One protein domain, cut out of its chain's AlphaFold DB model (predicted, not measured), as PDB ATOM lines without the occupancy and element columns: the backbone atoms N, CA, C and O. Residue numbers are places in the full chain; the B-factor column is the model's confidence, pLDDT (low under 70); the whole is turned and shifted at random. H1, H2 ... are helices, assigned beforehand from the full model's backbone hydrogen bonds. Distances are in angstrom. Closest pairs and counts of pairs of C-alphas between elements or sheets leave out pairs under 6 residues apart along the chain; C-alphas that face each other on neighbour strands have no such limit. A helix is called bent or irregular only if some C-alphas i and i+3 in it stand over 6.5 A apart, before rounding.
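Overview. This is residues 70 to 158 of the 158 residues of an uncharacterized protein of Aphanomyces euteiches (UniProt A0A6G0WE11). H5 forms the middle of this model, with H1 and H3 packing on different sides of it at large angles and H4 near it. H2 and H6 pack on each other, and residues 107 to 113 stick out as an arm past the far end of H3. The 89 printed residues hold six named helices, H1 to H6 in chain order, and no named strand: the class is all helix. The whole is compact, with a radius of gyration of the C-alphas of 13.3 A and spans of 42 by 35 by 22 A.

Arrangement. The longest helix by residues, H3, residues 93 to 107, touches H5, residues 133 to 143; their closest C-alphas, of Val 99 and Cys 138, are 6.4 A apart. They run the same way at a steep tilt of 57 degrees. H5 also touches H1, residues 70 to 76, about perpendicular at 77 degrees; their closest C-alphas, of Leu 75 and Arg 136, are 5.8 A apart. H4, residues 121 to 127, and H5 are near each other, with 5 pairs of C-alphas within 10 A. H2, residues 85 to 88, touches H6, residues 146 to 156; their closest C-alphas, of Pro 85 and Ala 148, are 6.3 A apart. H3 and H6 are apart. In H1, H3, H5 and H6 each O i to N i+4 pair is within hydrogen-bond range; H4 has 0 of 3, but 3 of 4 O i to N i+3 pairs, and H2 is too short for an i+4 pair.

Along the chain. H3 is 20.7 A long, from C-alpha 93 at (302.116, 374.957, 233.131) to C-alpha 107 at (285.378, 369.132, 243.845). H5 is 15.6 A long and H6 15.5 A, ending at C-alpha 156 at (304.052, 378.135, 244.586). H4 is only just irregular: C-alphas 123 and 126 are 6.50 A apart.

Size, cuts and confidence. The two C-alphas farthest apart, of Phe 127 and Arg 158, are 41.8 A apart. The printed part has no cut; the link from H3 to H4, 13 residues, is long. Residues 153 to 158 have pLDDT under 70.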
ATOM      1  N   LYS A  70     312.238 364.722 231.336       90.06
ATOM      2  CA  LYS A  70     312.683 364.247 232.645       90.06
ATOM      3  C   LYS A  70     311.509 363.836 233.541       90.06
ATOM      4  O   LYS A  70     311.584 362.789 234.176       90.06
ATOM      5  N   LEU A  71     310.426 364.617 233.585       91.69
ATOM      6  CA  LEU A  71     309.232 364.230 234.339       91.69
ATOM      7  C   LEU A  71     308.538 363.030 233.692       91.69
ATOM      8  O   LEU A  71     308.127 362.125 234.407       91.69
ATOM      9  N   ALA A  72     308.483 362.956 232.359       91.19
ATOM     10  CA  ALA A  72     307.930 361.792 231.666       91.19
ATOM     11  C   ALA A  72     308.663 360.490 232.046       91.19
ATOM     12  O   ALA A  72     308.013 359.499 232.375       91.19
ATOM     13  N   GLU A  73     309.998 360.499 232.087       92.12
ATOM     14  CA  GLU A  73     310.792 359.354 232.560       92.12
ATOM     15  C   GLU A  73     310.434 358.966 234.006       92.12
ATOM     16  O   GLU A  73     310.165 357.797 234.282       92.12
ATOM     17  N   ILE A  74     310.332 359.945 234.912       93.19
ATOM     18  CA  ILE A  74     309.939 359.739 236.320       93.19
ATOM     19  C   ILE A  74     308.525 359.153 236.432       93.19
ATOM     20  O   ILE A  74     308.274 358.254 237.237       93.19
ATOM     21  N   LEU A  75     307.574 359.641 235.635       92.19
ATOM     22  CA  LEU A  75     306.188 359.173 235.639       92.19
ATOM     23  C   LEU A  75     306.049 357.751 235.083       92.19
ATOM     24  O   LEU A  75     305.164 357.016 235.519       92.19
ATOM     25  N   HIS A  76     306.930 357.337 234.174       90.31
ATOM     26  CA  HIS A  76     306.936 355.980 233.632       90.31
ATOM     27  C   HIS A  76     307.807 354.993 234.423       90.31
ATOM     28  O   HIS A  76     307.662 353.789 234.219       90.31
ATOM     29  N   ASP A  77     308.644 355.459 235.356       90.75
ATOM     30  CA  ASP A  77     309.424 354.575 236.227       90.75
ATOM     31  C   ASP A  77     308.504 353.823 237.217       90.75
ATOM     32  O   ASP A  77     307.844 354.467 238.048       90.75
ATOM     33  N   PRO A  78     308.451 352.474 237.176       86.25
ATOM     34  CA  PRO A  78     307.644 351.676 238.099       86.25
ATOM     35  C   PRO A  78     308.165 351.701 239.542       86.25
ATOM     36  O   PRO A  78     307.424 351.374 240.466       86.25
ATOM     37  N   LYS A  79     309.423 352.086 239.779       89.62
ATOM     38  CA  LYS A  79     309.984 352.197 241.136       89.62
ATOM     39  C   LYS A  79     309.437 353.411 241.881       89.62
ATOM     40  O   LYS A  79     309.395 353.413 243.108       89.62
ATOM     41  N   ILE A  80     309.002 354.433 241.148       90.19
ATOM     42  CA  ILE A  80     308.497 355.681 241.715       90.19
ATOM     43  C   ILE A  80     306.979 355.572 241.832       90.19
ATOM     44  O   ILE A  80     306.259 355.764 240.859       90.19
ATOM     45  N   GLN A  81     306.487 355.253 243.025       87.75
ATOM     46  CA  GLN A  81     305.059 355.021 243.263       87.75
ATOM     47  C   GLN A  81     304.274 356.313 243.548       87.75
ATOM     48  O   GLN A  81     303.071 356.356 243.316       87.75
ATOM     49  N   ALA A  82     304.936 357.367 244.030       91.25
ATOM     50  CA  ALA A  82     304.326 358.658 244.337       91.25
ATOM     51  C   ALA A  82     305.257 359.803 243.926       91.25
ATOM     52  O   ALA A  82     306.476 359.631 243.851       91.25
ATOM     53  N   LEU A  83     304.677 360.973 243.650       92.12
ATOM     54  CA  LEU A  83     305.462 362.189 243.455       92.12
ATOM     55  C   LEU A  83     306.002 362.707 244.791       92.12
ATOM     56  O   LEU A  83     305.370 362.580 245.836       92.12
ATOM     57  N   GLU A  84     307.168 363.338 244.717       90.62
ATOM     58  CA  GLU A  84     307.854 363.977 245.837       90.62
ATOM     59  C   GLU A  84     307.981 365.468 245.516       90.62
ATOM     60  O   GLU A  84     307.961 365.824 244.335       90.62
ATOM     61  N   PRO A  85     308.160 366.354 246.512       88.69
ATOM     62  CA  PRO A  85     308.246 367.794 246.266       88.69
ATOM     63  C   PRO A  85     309.282 368.183 245.198       88.69
ATOM     64  O   PRO A  85     308.998 369.033 244.368       88.69
ATOM     65  N   ALA A  86     310.427 367.492 245.145       88.88
ATOM     66  CA  ALA A  86     311.469 367.740 244.142       88.88
ATOM     67  C   ALA A  86     311.055 367.375 242.701       88.88
ATOM     68  O   ALA A  86     311.634 367.880 241.742       88.88
ATOM     69  N   HIS A  87     310.077 366.480 242.526       91.06
ATOM     70  CA  HIS A  87     309.522 366.164 241.207       91.06
ATOM     71  C   HIS A  87     308.580 367.266 240.722       91.06
ATOM     72  O   HIS A  87     308.464 367.472 239.517       91.06
ATOM     73  N   VAL A  88     307.928 367.974 241.647       89.38
ATOM     74  CA  VAL A  88     307.001 369.060 241.314       89.38
ATOM     75  C   VAL A  88     307.739 370.277 240.757       89.38
ATOM     76  O   VAL A  88     307.219 370.948 239.875       89.38
ATOM     77  N   ASP A  89     308.995 370.487 241.152       88.81
ATOM     78  CA  ASP A  89     309.862 371.521 240.566       88.81
ATOM     79  C   ASP A  89     310.110 371.321 239.051       88.81
ATOM     80  O   ASP A  89     310.629 372.211 238.380       88.81
ATOM     81  N   LEU A  90     309.769 370.147 238.496       90.50
ATOM     82  CA  LEU A  90     309.880 369.824 237.067       90.50
ATOM     83  C   LEU A  90     308.577 370.036 236.282       90.50
ATOM     84  O   LEU A  90     308.574 369.778 235.073       90.50
ATOM     85  N   PHE A  91     307.489 370.422 236.955       92.06
ATOM     86  CA  PHE A  91     306.190 370.634 236.323       92.06
ATOM     87  C   PHE A  91     306.243 371.843 235.399       92.06
ATOM     88  O   PHE A  91     306.806 372.886 235.734       92.06
ATOM     89  N   THR A  92     305.617 371.702 234.241       90.75
ATOM     90  CA  THR A  92     305.281 372.826 233.372       90.75
ATOM     91  C   THR A  92     303.866 373.321 233.659       90.75
ATOM     92  O   THR A  92     303.116 372.696 234.410       90.75
ATOM     93  N   ASP A  93     303.486 374.439 233.041       88.75
ATOM     94  CA  ASP A  93     302.116 374.957 233.131       88.75
ATOM     95  C   ASP A  93     301.089 373.907 232.661       88.75
ATOM     96  O   ASP A  93     300.068 373.719 233.312       88.75
ATOM     97  N   ASP A  94     301.405 373.138 231.609       90.00
ATOM     98  CA  ASP A  94     300.535 372.059 231.111       90.00
ATOM     99  C   ASP A  94     300.349 370.935 232.154       90.00
ATOM    100  O   ASP A  94     299.279 370.330 232.246       90.00
ATOM    101  N   ASP A  95     301.389 370.623 232.939       93.00
ATOM    102  CA  ASP A  95     301.314 369.608 233.998       93.00
ATOM    103  C   ASP A  95     300.418 370.085 235.148       93.00
ATOM    104  O   ASP A  95     299.608 369.317 235.680       93.00
ATOM    105  N   TRP A  96     300.534 371.369 235.500       92.75
ATOM    106  CA  TRP A  96     299.659 372.013 236.472       92.75
ATOM    107  C   TRP A  96     298.216 372.081 235.994       92.75
ATOM    108  O   TRP A  96     297.325 371.804 236.788       92.75
ATOM    109  N   ASP A  97     297.971 372.365 234.716       91.62
ATOM    110  CA  ASP A  97     296.625 372.364 234.144       91.62
ATOM    111  C   ASP A  97     295.957 370.988 234.281       91.62
ATOM    112  O   ASP A  97     294.791 370.902 234.669       91.62
ATOM    113  N   ILE A  98     296.695 369.897 234.038       93.81
ATOM    114  CA  ILE A  98     296.183 368.528 234.229       93.81
ATOM    115  C   ILE A  98     295.824 368.283 235.698       93.81
ATOM    116  O   ILE A  98     294.742 367.772 235.994       93.81
ATOM    117  N   VAL A  99     296.729 368.625 236.621       94.31
ATOM    118  CA  VAL A  99     296.527 368.393 238.057       94.31
ATOM    119  C   VAL A  99     295.386 369.239 238.609       94.31
ATOM    120  O   VAL A  99     294.526 368.704 239.304       94.31
ATOM    121  N   HIS A 100     295.341 370.526 238.268       92.31
ATOM    122  CA  HIS A 100     294.257 371.411 238.668       92.31
ATOM    123  C   HIS A 100     292.934 370.932 238.096       92.31
ATOM    124  O   HIS A 100     292.017 370.747 238.878       92.31
ATOM    125  N   SER A 101     292.843 370.632 236.793       92.25
ATOM    126  CA  SER A 101     291.614 370.100 236.181       92.25
ATOM    127  C   SER A 101     291.118 368.851 236.906       92.25
ATOM    128  O   SER A 101     289.927 368.715 237.165       92.25
ATOM    129  N   MET A 102     292.028 367.949 237.271       94.00
ATOM    130  CA  MET A 102     291.696 366.731 237.998       94.00
ATOM    131  C   MET A 102     291.180 367.005 239.423       94.00
ATOM    132  O   MET A 102     290.236 366.333 239.850       94.00
ATOM    133  N   ASP A 103     291.810 367.903 240.181       92.62
ATOM    134  CA  ASP A 103     291.375 368.243 241.544       92.62
ATOM    135  C   ASP A 103     290.038 369.021 241.499       92.62
ATOM    136  O   ASP A 103     289.095 368.690 242.213       92.62
ATOM    137  N   ASP A 104     289.895 369.941 240.548       93.00
ATOM    138  CA  ASP A 104     288.670 370.684 240.249       93.00
ATOM    139  C   ASP A 104     287.481 369.781 239.868       93.00
ATOM    140  O   ASP A 104     286.346 370.003 240.292       93.00
ATOM    141  N   GLU A 105     287.716 368.760 239.039       94.81
ATOM    142  CA  GLU A 105     286.718 367.734 238.718       94.81
ATOM    143  C   GLU A 105     286.268 366.979 239.973       94.81
ATOM    144  O   GLU A 105     285.085 366.667 240.103       94.81
ATOM    145  N   ALA A 106     287.190 366.695 240.900       93.62
ATOM    146  CA  ALA A 106     286.862 366.011 242.147       93.62
ATOM    147  C   ALA A 106     285.981 366.887 243.051       93.62
ATOM    148  O   ALA A 106     285.018 366.390 243.630       93.62
ATOM    149  N   ASP A 107     286.228 368.195 243.100       94.00
ATOM    150  CA  ASP A 107     285.378 369.132 243.845       94.00
ATOM    151  C   ASP A 107     283.964 369.256 243.243       94.00
ATOM    152  O   ASP A 107     282.997 369.542 243.954       94.00
ATOM    153  N   ARG A 108     283.816 369.011 241.932       94.81
ATOM    154  CA  ARG A 108     282.550 369.139 241.183       94.81
ATOM    155  C   ARG A 108     281.862 367.810 240.858       94.81
ATOM    156  O   ARG A 108     280.883 367.809 240.114       94.81
ATOM    157  N   MET A 109     282.340 366.687 241.395       94.69
ATOM    158  CA  MET A 109     281.914 365.353 240.951       94.69
ATOM    159  C   MET A 109     280.450 365.003 241.243       94.69
ATOM    160  O   MET A 109     279.889 364.126 240.586       94.69
ATOM    161  N   GLY A 110     279.807 365.681 242.196       95.19
ATOM    162  CA  GLY A 110     278.428 365.378 242.580       95.19
ATOM    163  C   GLY A 110     278.298 363.919 243.026       95.19
ATOM    164  O   GLY A 110     278.969 363.502 243.967       95.19
ATOM    165  N   HIS A 111     277.450 363.145 242.344       96.81
ATOM    166  CA  HIS A 111     277.263 361.713 242.610       96.81
ATOM    167  C   HIS A 111     278.132 360.791 241.735       96.81
ATOM    168  O   HIS A 111     277.970 359.571 241.801       96.81
ATOM    169  N   PHE A 112     279.017 361.330 240.892       97.62
ATOM    170  CA  PHE A 112     279.987 360.516 240.160       97.62
ATOM    171  C   PHE A 112     281.112 360.039 241.069       97.62
ATOM    172  O   PHE A 112     281.412 360.651 242.086       97.62
ATOM    173  N   GLU A 113     281.784 358.973 240.648       94.81
ATOM    174  CA  GLU A 113     283.028 358.495 241.237       94.81
ATOM    175  C   GLU A 113     284.063 358.296 240.127       94.81
ATOM    176  O   GLU A 113     283.753 357.788 239.044       94.81
ATOM    177  N   ARG A 114     285.312 358.701 240.381       93.56
ATOM    178  CA  ARG A 114     286.418 358.452 239.455       93.56
ATOM    179  C   ARG A 114     286.859 356.996 239.571       93.56
ATOM    180  O   ARG A 114     287.496 356.625 240.547       93.56
ATOM    181  N   LEU A 115     286.604 356.207 238.529       93.00
ATOM    182  CA  LEU A 115     287.081 354.819 238.439       93.00
ATOM    183  C   LEU A 115     288.494 354.700 237.853       93.00
ATOM    184  O   LEU A 115     289.196 353.727 238.119       93.00
ATOM    185  N   TYR A 116     288.919 355.676 237.046       93.50
ATOM    186  CA  TYR A 116     290.252 355.717 236.451       93.50
ATOM    187  C   TYR A 116     290.643 357.159 236.062       93.50
ATOM    188  O   TYR A 116     289.785 357.887 235.563       93.50
ATOM    189  N   PRO A 117     291.913 357.575 236.221       92.62
ATOM    190  CA  PRO A 117     292.956 356.881 236.975       92.62
ATOM    191  C   PRO A 117     292.637 356.900 238.477       92.62
ATOM    192  O   PRO A 117     292.045 357.852 238.978       92.62
ATOM    193  N   THR A 118     293.038 355.862 239.205       89.94
ATOM    194  CA  THR A 118     293.009 355.817 240.677       89.94
ATOM    195  C   THR A 118     294.315 355.203 241.174       89.94
ATOM    196  O   THR A 118     294.986 354.514 240.399       89.94
ATOM    197  N   PRO A 119     294.709 355.433 242.442       86.06
ATOM    198  CA  PRO A 119     295.890 354.798 243.009       86.06
ATOM    199  C   PRO A 119     295.894 353.278 242.839       86.06
ATOM    200  O   PRO A 119     296.946 352.730 242.549       86.06
ATOM    201  N   ASP A 120     294.748 352.608 242.936       85.62
ATOM    202  CA  ASP A 120     294.674 351.141 242.928       85.62
ATOM    203  C   ASP A 120     294.448 350.544 241.525       85.62
ATOM    204  O   ASP A 120     294.436 349.330 241.350       85.62
ATOM    205  N   ALA A 121     294.306 351.381 240.492       81.62
ATOM    206  CA  ALA A 121     294.022 350.949 239.122       81.62
ATOM    207  C   ALA A 121     295.280 350.680 238.268       81.62
ATOM    208  O   ALA A 121     295.205 350.709 237.034       81.62
ATOM    209  N   THR A 122     296.434 350.406 238.888       78.81
ATOM    210  CA  THR A 122     297.696 350.127 238.168       78.81
ATOM    211  C   THR A 122     297.590 348.937 237.231       78.81
ATOM    212  O   THR A 122     298.203 348.937 236.162       78.81
ATOM    213  N   ASP A 123     296.798 347.944 237.617       86.81
ATOM    214  CA  ASP A 123     296.707 346.660 236.928       86.81
ATOM    215  C   ASP A 123     296.032 346.804 235.558       86.81
ATOM    216  O   ASP A 123     296.328 346.052 234.628       86.81
ATOM    217  N   TYR A 124     295.215 347.849 235.372       89.31
ATOM    218  CA  TYR A 124     294.599 348.150 234.081       89.31
ATOM    219  C   TYR A 124     295.582 348.717 233.052       89.31
ATOM    220  O   TYR A 124     295.269 348.753 231.859       89.31
ATOM    221  N   ALA A 125     296.782 349.138 233.472       84.81
ATOM    222  CA  ALA A 125     297.777 349.716 232.574       84.81
ATOM    223  C   ALA A 125     298.169 348.767 231.430       84.81
ATOM    224  O   ALA A 125     298.452 349.237 230.330       84.81
ATOM    225  N   ALA A 126     298.150 347.452 231.672       89.12
ATOM    226  CA  ALA A 126     298.490 346.432 230.679       89.12
ATOM    227  C   ALA A 126     297.484 346.343 229.516       89.12
ATOM    228  O   ALA A 126     297.837 345.858 228.444       89.12
ATOM    229  N   PHE A 127     296.249 346.827 229.699       91.25
ATOM    230  CA  PHE A 127     295.223 346.813 228.650       91.25
ATOM    231  C   PHE A 127     295.314 348.013 227.697       91.25
ATOM    232  O   PHE A 127     294.656 348.027 226.656       91.25
ATOM    233  N   PHE A 128     296.127 349.025 228.015       90.31
ATOM    234  CA  PHE A 128     296.360 350.155 227.119       90.31
ATOM    235  C   PHE A 128     297.491 349.846 226.137       90.31
ATOM    236  O   PHE A 128     298.558 349.382 226.524       90.31
ATOM    237  N   ALA A 129     297.308 350.220 224.866       92.69
ATOM    238  CA  ALA A 129     298.363 350.111 223.852       92.69
ATOM    239  C   ALA A 129     299.625 350.923 224.205       92.69
ATOM    240  O   ALA A 129     300.734 350.559 223.819       92.69
ATOM    241  N   CYS A 130     299.463 352.033 224.932       89.00
ATOM    242  CA  CYS A 130     300.570 352.809 225.477       89.00
ATOM    243  C   CYS A 130     300.169 353.505 226.787       89.00
ATOM    244  O   CYS A 130     299.011 353.916 226.946       89.00
ATOM    245  N   PRO A 131     301.111 353.681 227.731       86.19
ATOM    246  CA  PRO A 131     300.845 354.425 228.950       86.19
ATOM    247  C   PRO A 131     300.624 355.903 228.609       86.19
ATOM    248  O   PRO A 131     301.452 356.544 227.962       86.19
ATOM    249  N   ARG A 132     299.496 356.461 229.052       90.69
ATOM    250  CA  ARG A 132     299.180 357.880 228.853       90.69
ATOM    251  C   ARG A 132     299.816 358.714 229.958       90.69
ATOM    252  O   ARG A 132     299.635 358.412 231.135       90.69
ATOM    253  N   TYR A 133     300.494 359.783 229.558       92.94
ATOM    254  CA  TYR A 133     301.184 360.704 230.458       92.94
ATOM    255  C   TYR A 133     300.266 361.259 231.558       92.94
ATOM    256  O   TYR A 133     300.545 361.057 232.736       92.94
ATOM    257  N   ALA A 134     299.128 361.858 231.180       93.38
ATOM    258  CA  ALA A 134     298.181 362.456 232.125       93.38
ATOM    259  C   ALA A 134     297.678 361.444 233.169       93.38
ATOM    260  O   ALA A 134     297.647 361.746 234.355       93.38
ATOM    261  N   ASN A 135     297.387 360.206 232.755       93.25
ATOM    262  CA  ASN A 135     296.938 359.163 233.679       93.25
ATOM    263  C   ASN A 135     298.004 358.852 234.740       93.25
ATOM    264  O   ASN A 135     297.672 358.763 235.918       93.25
ATOM    265  N   ARG A 136     299.281 358.746 234.338       92.19
ATOM    266  CA  ARG A 136     300.408 358.510 235.260       92.19
ATOM    267  C   ARG A 136     300.670 359.697 236.178       92.19
ATOM    268  O   ARG A 136     300.960 359.495 237.355       92.19
ATOM    269  N   LEU A 137     300.561 360.914 235.647       94.19
ATOM    270  CA  LEU A 137     300.686 362.142 236.425       94.19
ATOM    271  C   LEU A 137     299.629 362.188 237.534       94.19
ATOM    272  O   LEU A 137     299.978 362.280 238.711       94.19
ATOM    273  N   CYS A 138     298.358 362.021 237.167       94.38
ATOM    274  CA  CYS A 138     297.229 361.993 238.091       94.38
ATOM    275  C   CYS A 138     297.375 360.889 239.148       94.38
ATOM    276  O   CYS A 138     297.237 361.143 240.344       94.38
ATOM    277  N   GLU A 139     297.704 359.667 238.725       92.94
ATOM    278  CA  GLU A 139     297.907 358.512 239.604       92.94
ATOM    279  C   GLU A 139     298.969 358.784 240.684       92.94
ATOM    280  O   GLU A 139     298.701 358.653 241.885       92.94
ATOM    281  N   LYS A 140     300.169 359.221 240.276       92.88
ATOM    282  CA  LYS A 140     301.275 359.490 241.207       92.88
ATOM    283  C   LYS A 140     301.047 360.751 242.045       92.88
ATOM    284  O   LYS A 140     301.501 360.793 243.191       92.88
ATOM    285  N   TRP A 141     300.329 361.752 241.522       93.69
ATOM    286  CA  TRP A 141     299.885 362.921 242.292       93.69
ATOM    287  C   TRP A 141     298.893 362.537 243.387       93.69
ATOM    288  O   TRP A 141     299.004 363.007 244.518       93.69
ATOM    289  N   MET A 142     297.924 361.668 243.102       92.19
ATOM    290  CA  MET A 142     296.960 361.210 244.109       92.19
ATOM    291  C   MET A 142     297.632 360.420 245.236       92.19
ATOM    292  O   MET A 142     297.239 360.559 246.392       92.19
ATOM    293  N   ARG A 143     298.692 359.664 244.924       91.69
ATOM    294  CA  ARG A 143     299.501 358.932 245.913       91.69
ATOM    295  C   ARG A 143     300.436 359.828 246.742       91.69
ATOM    296  O   ARG A 143     300.933 359.394 247.780       91.69
ATOM    297  N   MET A 144     300.667 361.077 246.329       91.19
ATOM    298  CA  MET A 144     301.463 362.044 247.091       91.19
ATOM    299  C   MET A 144     300.757 362.428 248.401       91.19
ATOM    300  O   MET A 144     299.567 362.745 248.425       91.19
ATOM    301  N   THR A 145     301.497 362.443 249.514       83.75
ATOM    302  CA  THR A 145     300.909 362.714 250.837       83.75
ATOM    303  C   THR A 145     300.338 364.132 250.946       83.75
ATOM    304  O   THR A 145     300.912 365.092 250.429       83.75
ATOM    305  N   LYS A 146     299.252 364.306 251.718       79.75
ATOM    306  CA  LYS A 146     298.651 365.631 251.982       79.75
ATOM    307  C   LYS A 146     299.664 366.648 252.530       79.75
ATOM    308  O   LYS A 146     299.626 367.815 252.156       79.75
ATOM    309  N   LYS A 147     300.601 366.201 253.379       77.38
ATOM    310  CA  LYS A 147     301.689 367.044 253.910       77.38
ATOM    311  C   LYS A 147     302.620 367.538 252.799       77.38
ATOM    312  O   LYS A 147     303.006 368.703 252.802       77.38
ATOM    313  N   ALA A 148     302.967 366.663 251.855       79.19
ATOM    314  CA  ALA A 148     303.820 367.018 250.730       79.19
ATOM    315  C   ALA A 148     303.106 367.986 249.771       79.19
ATOM    316  O   ALA A 148     303.709 368.983 249.382       79.19
ATOM    317  N   LYS A 149     301.814 367.770 249.482       82.88
ATOM    318  CA  LYS A 149     300.997 368.708 248.687       82.88
ATOM    319  C   LYS A 149     300.910 370.093 249.334       82.88
ATOM    320  O   LYS A 149     301.154 371.093 248.673       82.88
ATOM    321  N   ALA A 150     300.673 370.161 250.646       79.06
ATOM    322  CA  ALA A 150     300.620 371.435 251.367       79.06
ATOM    323  C   ALA A 150     301.943 372.222 251.285       79.06
ATOM    324  O   ALA A 150     301.932 373.444 251.151       79.06
ATOM    325  N   LYS A 151     303.088 371.528 251.327       75.62
ATOM    326  CA  LYS A 151     304.414 372.147 251.180       75.62
ATOM    327  C   LYS A 151     304.629 372.726 249.779       75.62
ATOM    328  O   LYS A 151     305.229 373.787 249.642       75.62
ATOM    329  N   VAL A 152     304.123 372.046 248.753       78.44
ATOM    330  CA  VAL A 152     304.161 372.515 247.363       78.44
ATOM    331  C   VAL A 152     303.314 373.780 247.196       78.44
ATOM    332  O   VAL A 152     303.815 374.777 246.682       78.44
ATOM    333  N   SER A 153     302.082 373.795 247.715       68.25
ATOM    334  CA  SER A 153     301.201 374.973 247.642       68.25
ATOM    335  C   SER A 153     301.785 376.205 248.345       68.25
ATOM    336  O   SER A 153     301.581 377.327 247.894       68.25
ATOM    337  N   GLN A 154     302.548 376.019 249.429       61.16
ATOM    338  CA  GLN A 154     303.241 377.119 250.116       61.16
ATOM    339  C   GLN A 154     304.422 377.687 249.318       61.16
ATOM    340  O   GLN A 154     304.728 378.871 249.451       61.16
ATOM    341  N   ASN A 155     305.082 376.860 248.507       57.50
ATOM    342  CA  ASN A 155     306.208 377.280 247.677       57.50
ATOM    343  C   ASN A 155     305.759 377.941 246.367       57.50
ATOM    344  O   ASN A 155     306.439 378.846 245.908       57.50
ATOM    345  N   ALA A 156     304.616 377.536 245.801       54.62
ATOM    346  CA  ALA A 156     304.052 378.135 244.586       54.62
ATOM    347  C   ALA A 156     303.435 379.535 244.809       54.62
ATOM    348  O   ALA A 156     303.209 380.268 243.854       54.62
ATOM    349  N   ALA A 157     303.154 379.908 246.065       44.56
ATOM    350  CA  ALA A 157     302.596 381.211 246.445       44.56
ATOM    351  C   ALA A 157     303.662 382.282 246.781       44.56
ATOM    352  O   ALA A 157     303.310 383.354 247.282       44.56
ATOM    353  N   ARG A 158     304.949 381.987 246.564       38.16
ATOM    354  CA  ARG A 158     306.080 382.919 246.706       38.16
ATOM    355  C   ARG A 158     306.647 383.275 245.343       38.16
ATOM    356  O   ARG A 158     307.066 384.444 245.208       38.16
TER     357      ARG A 158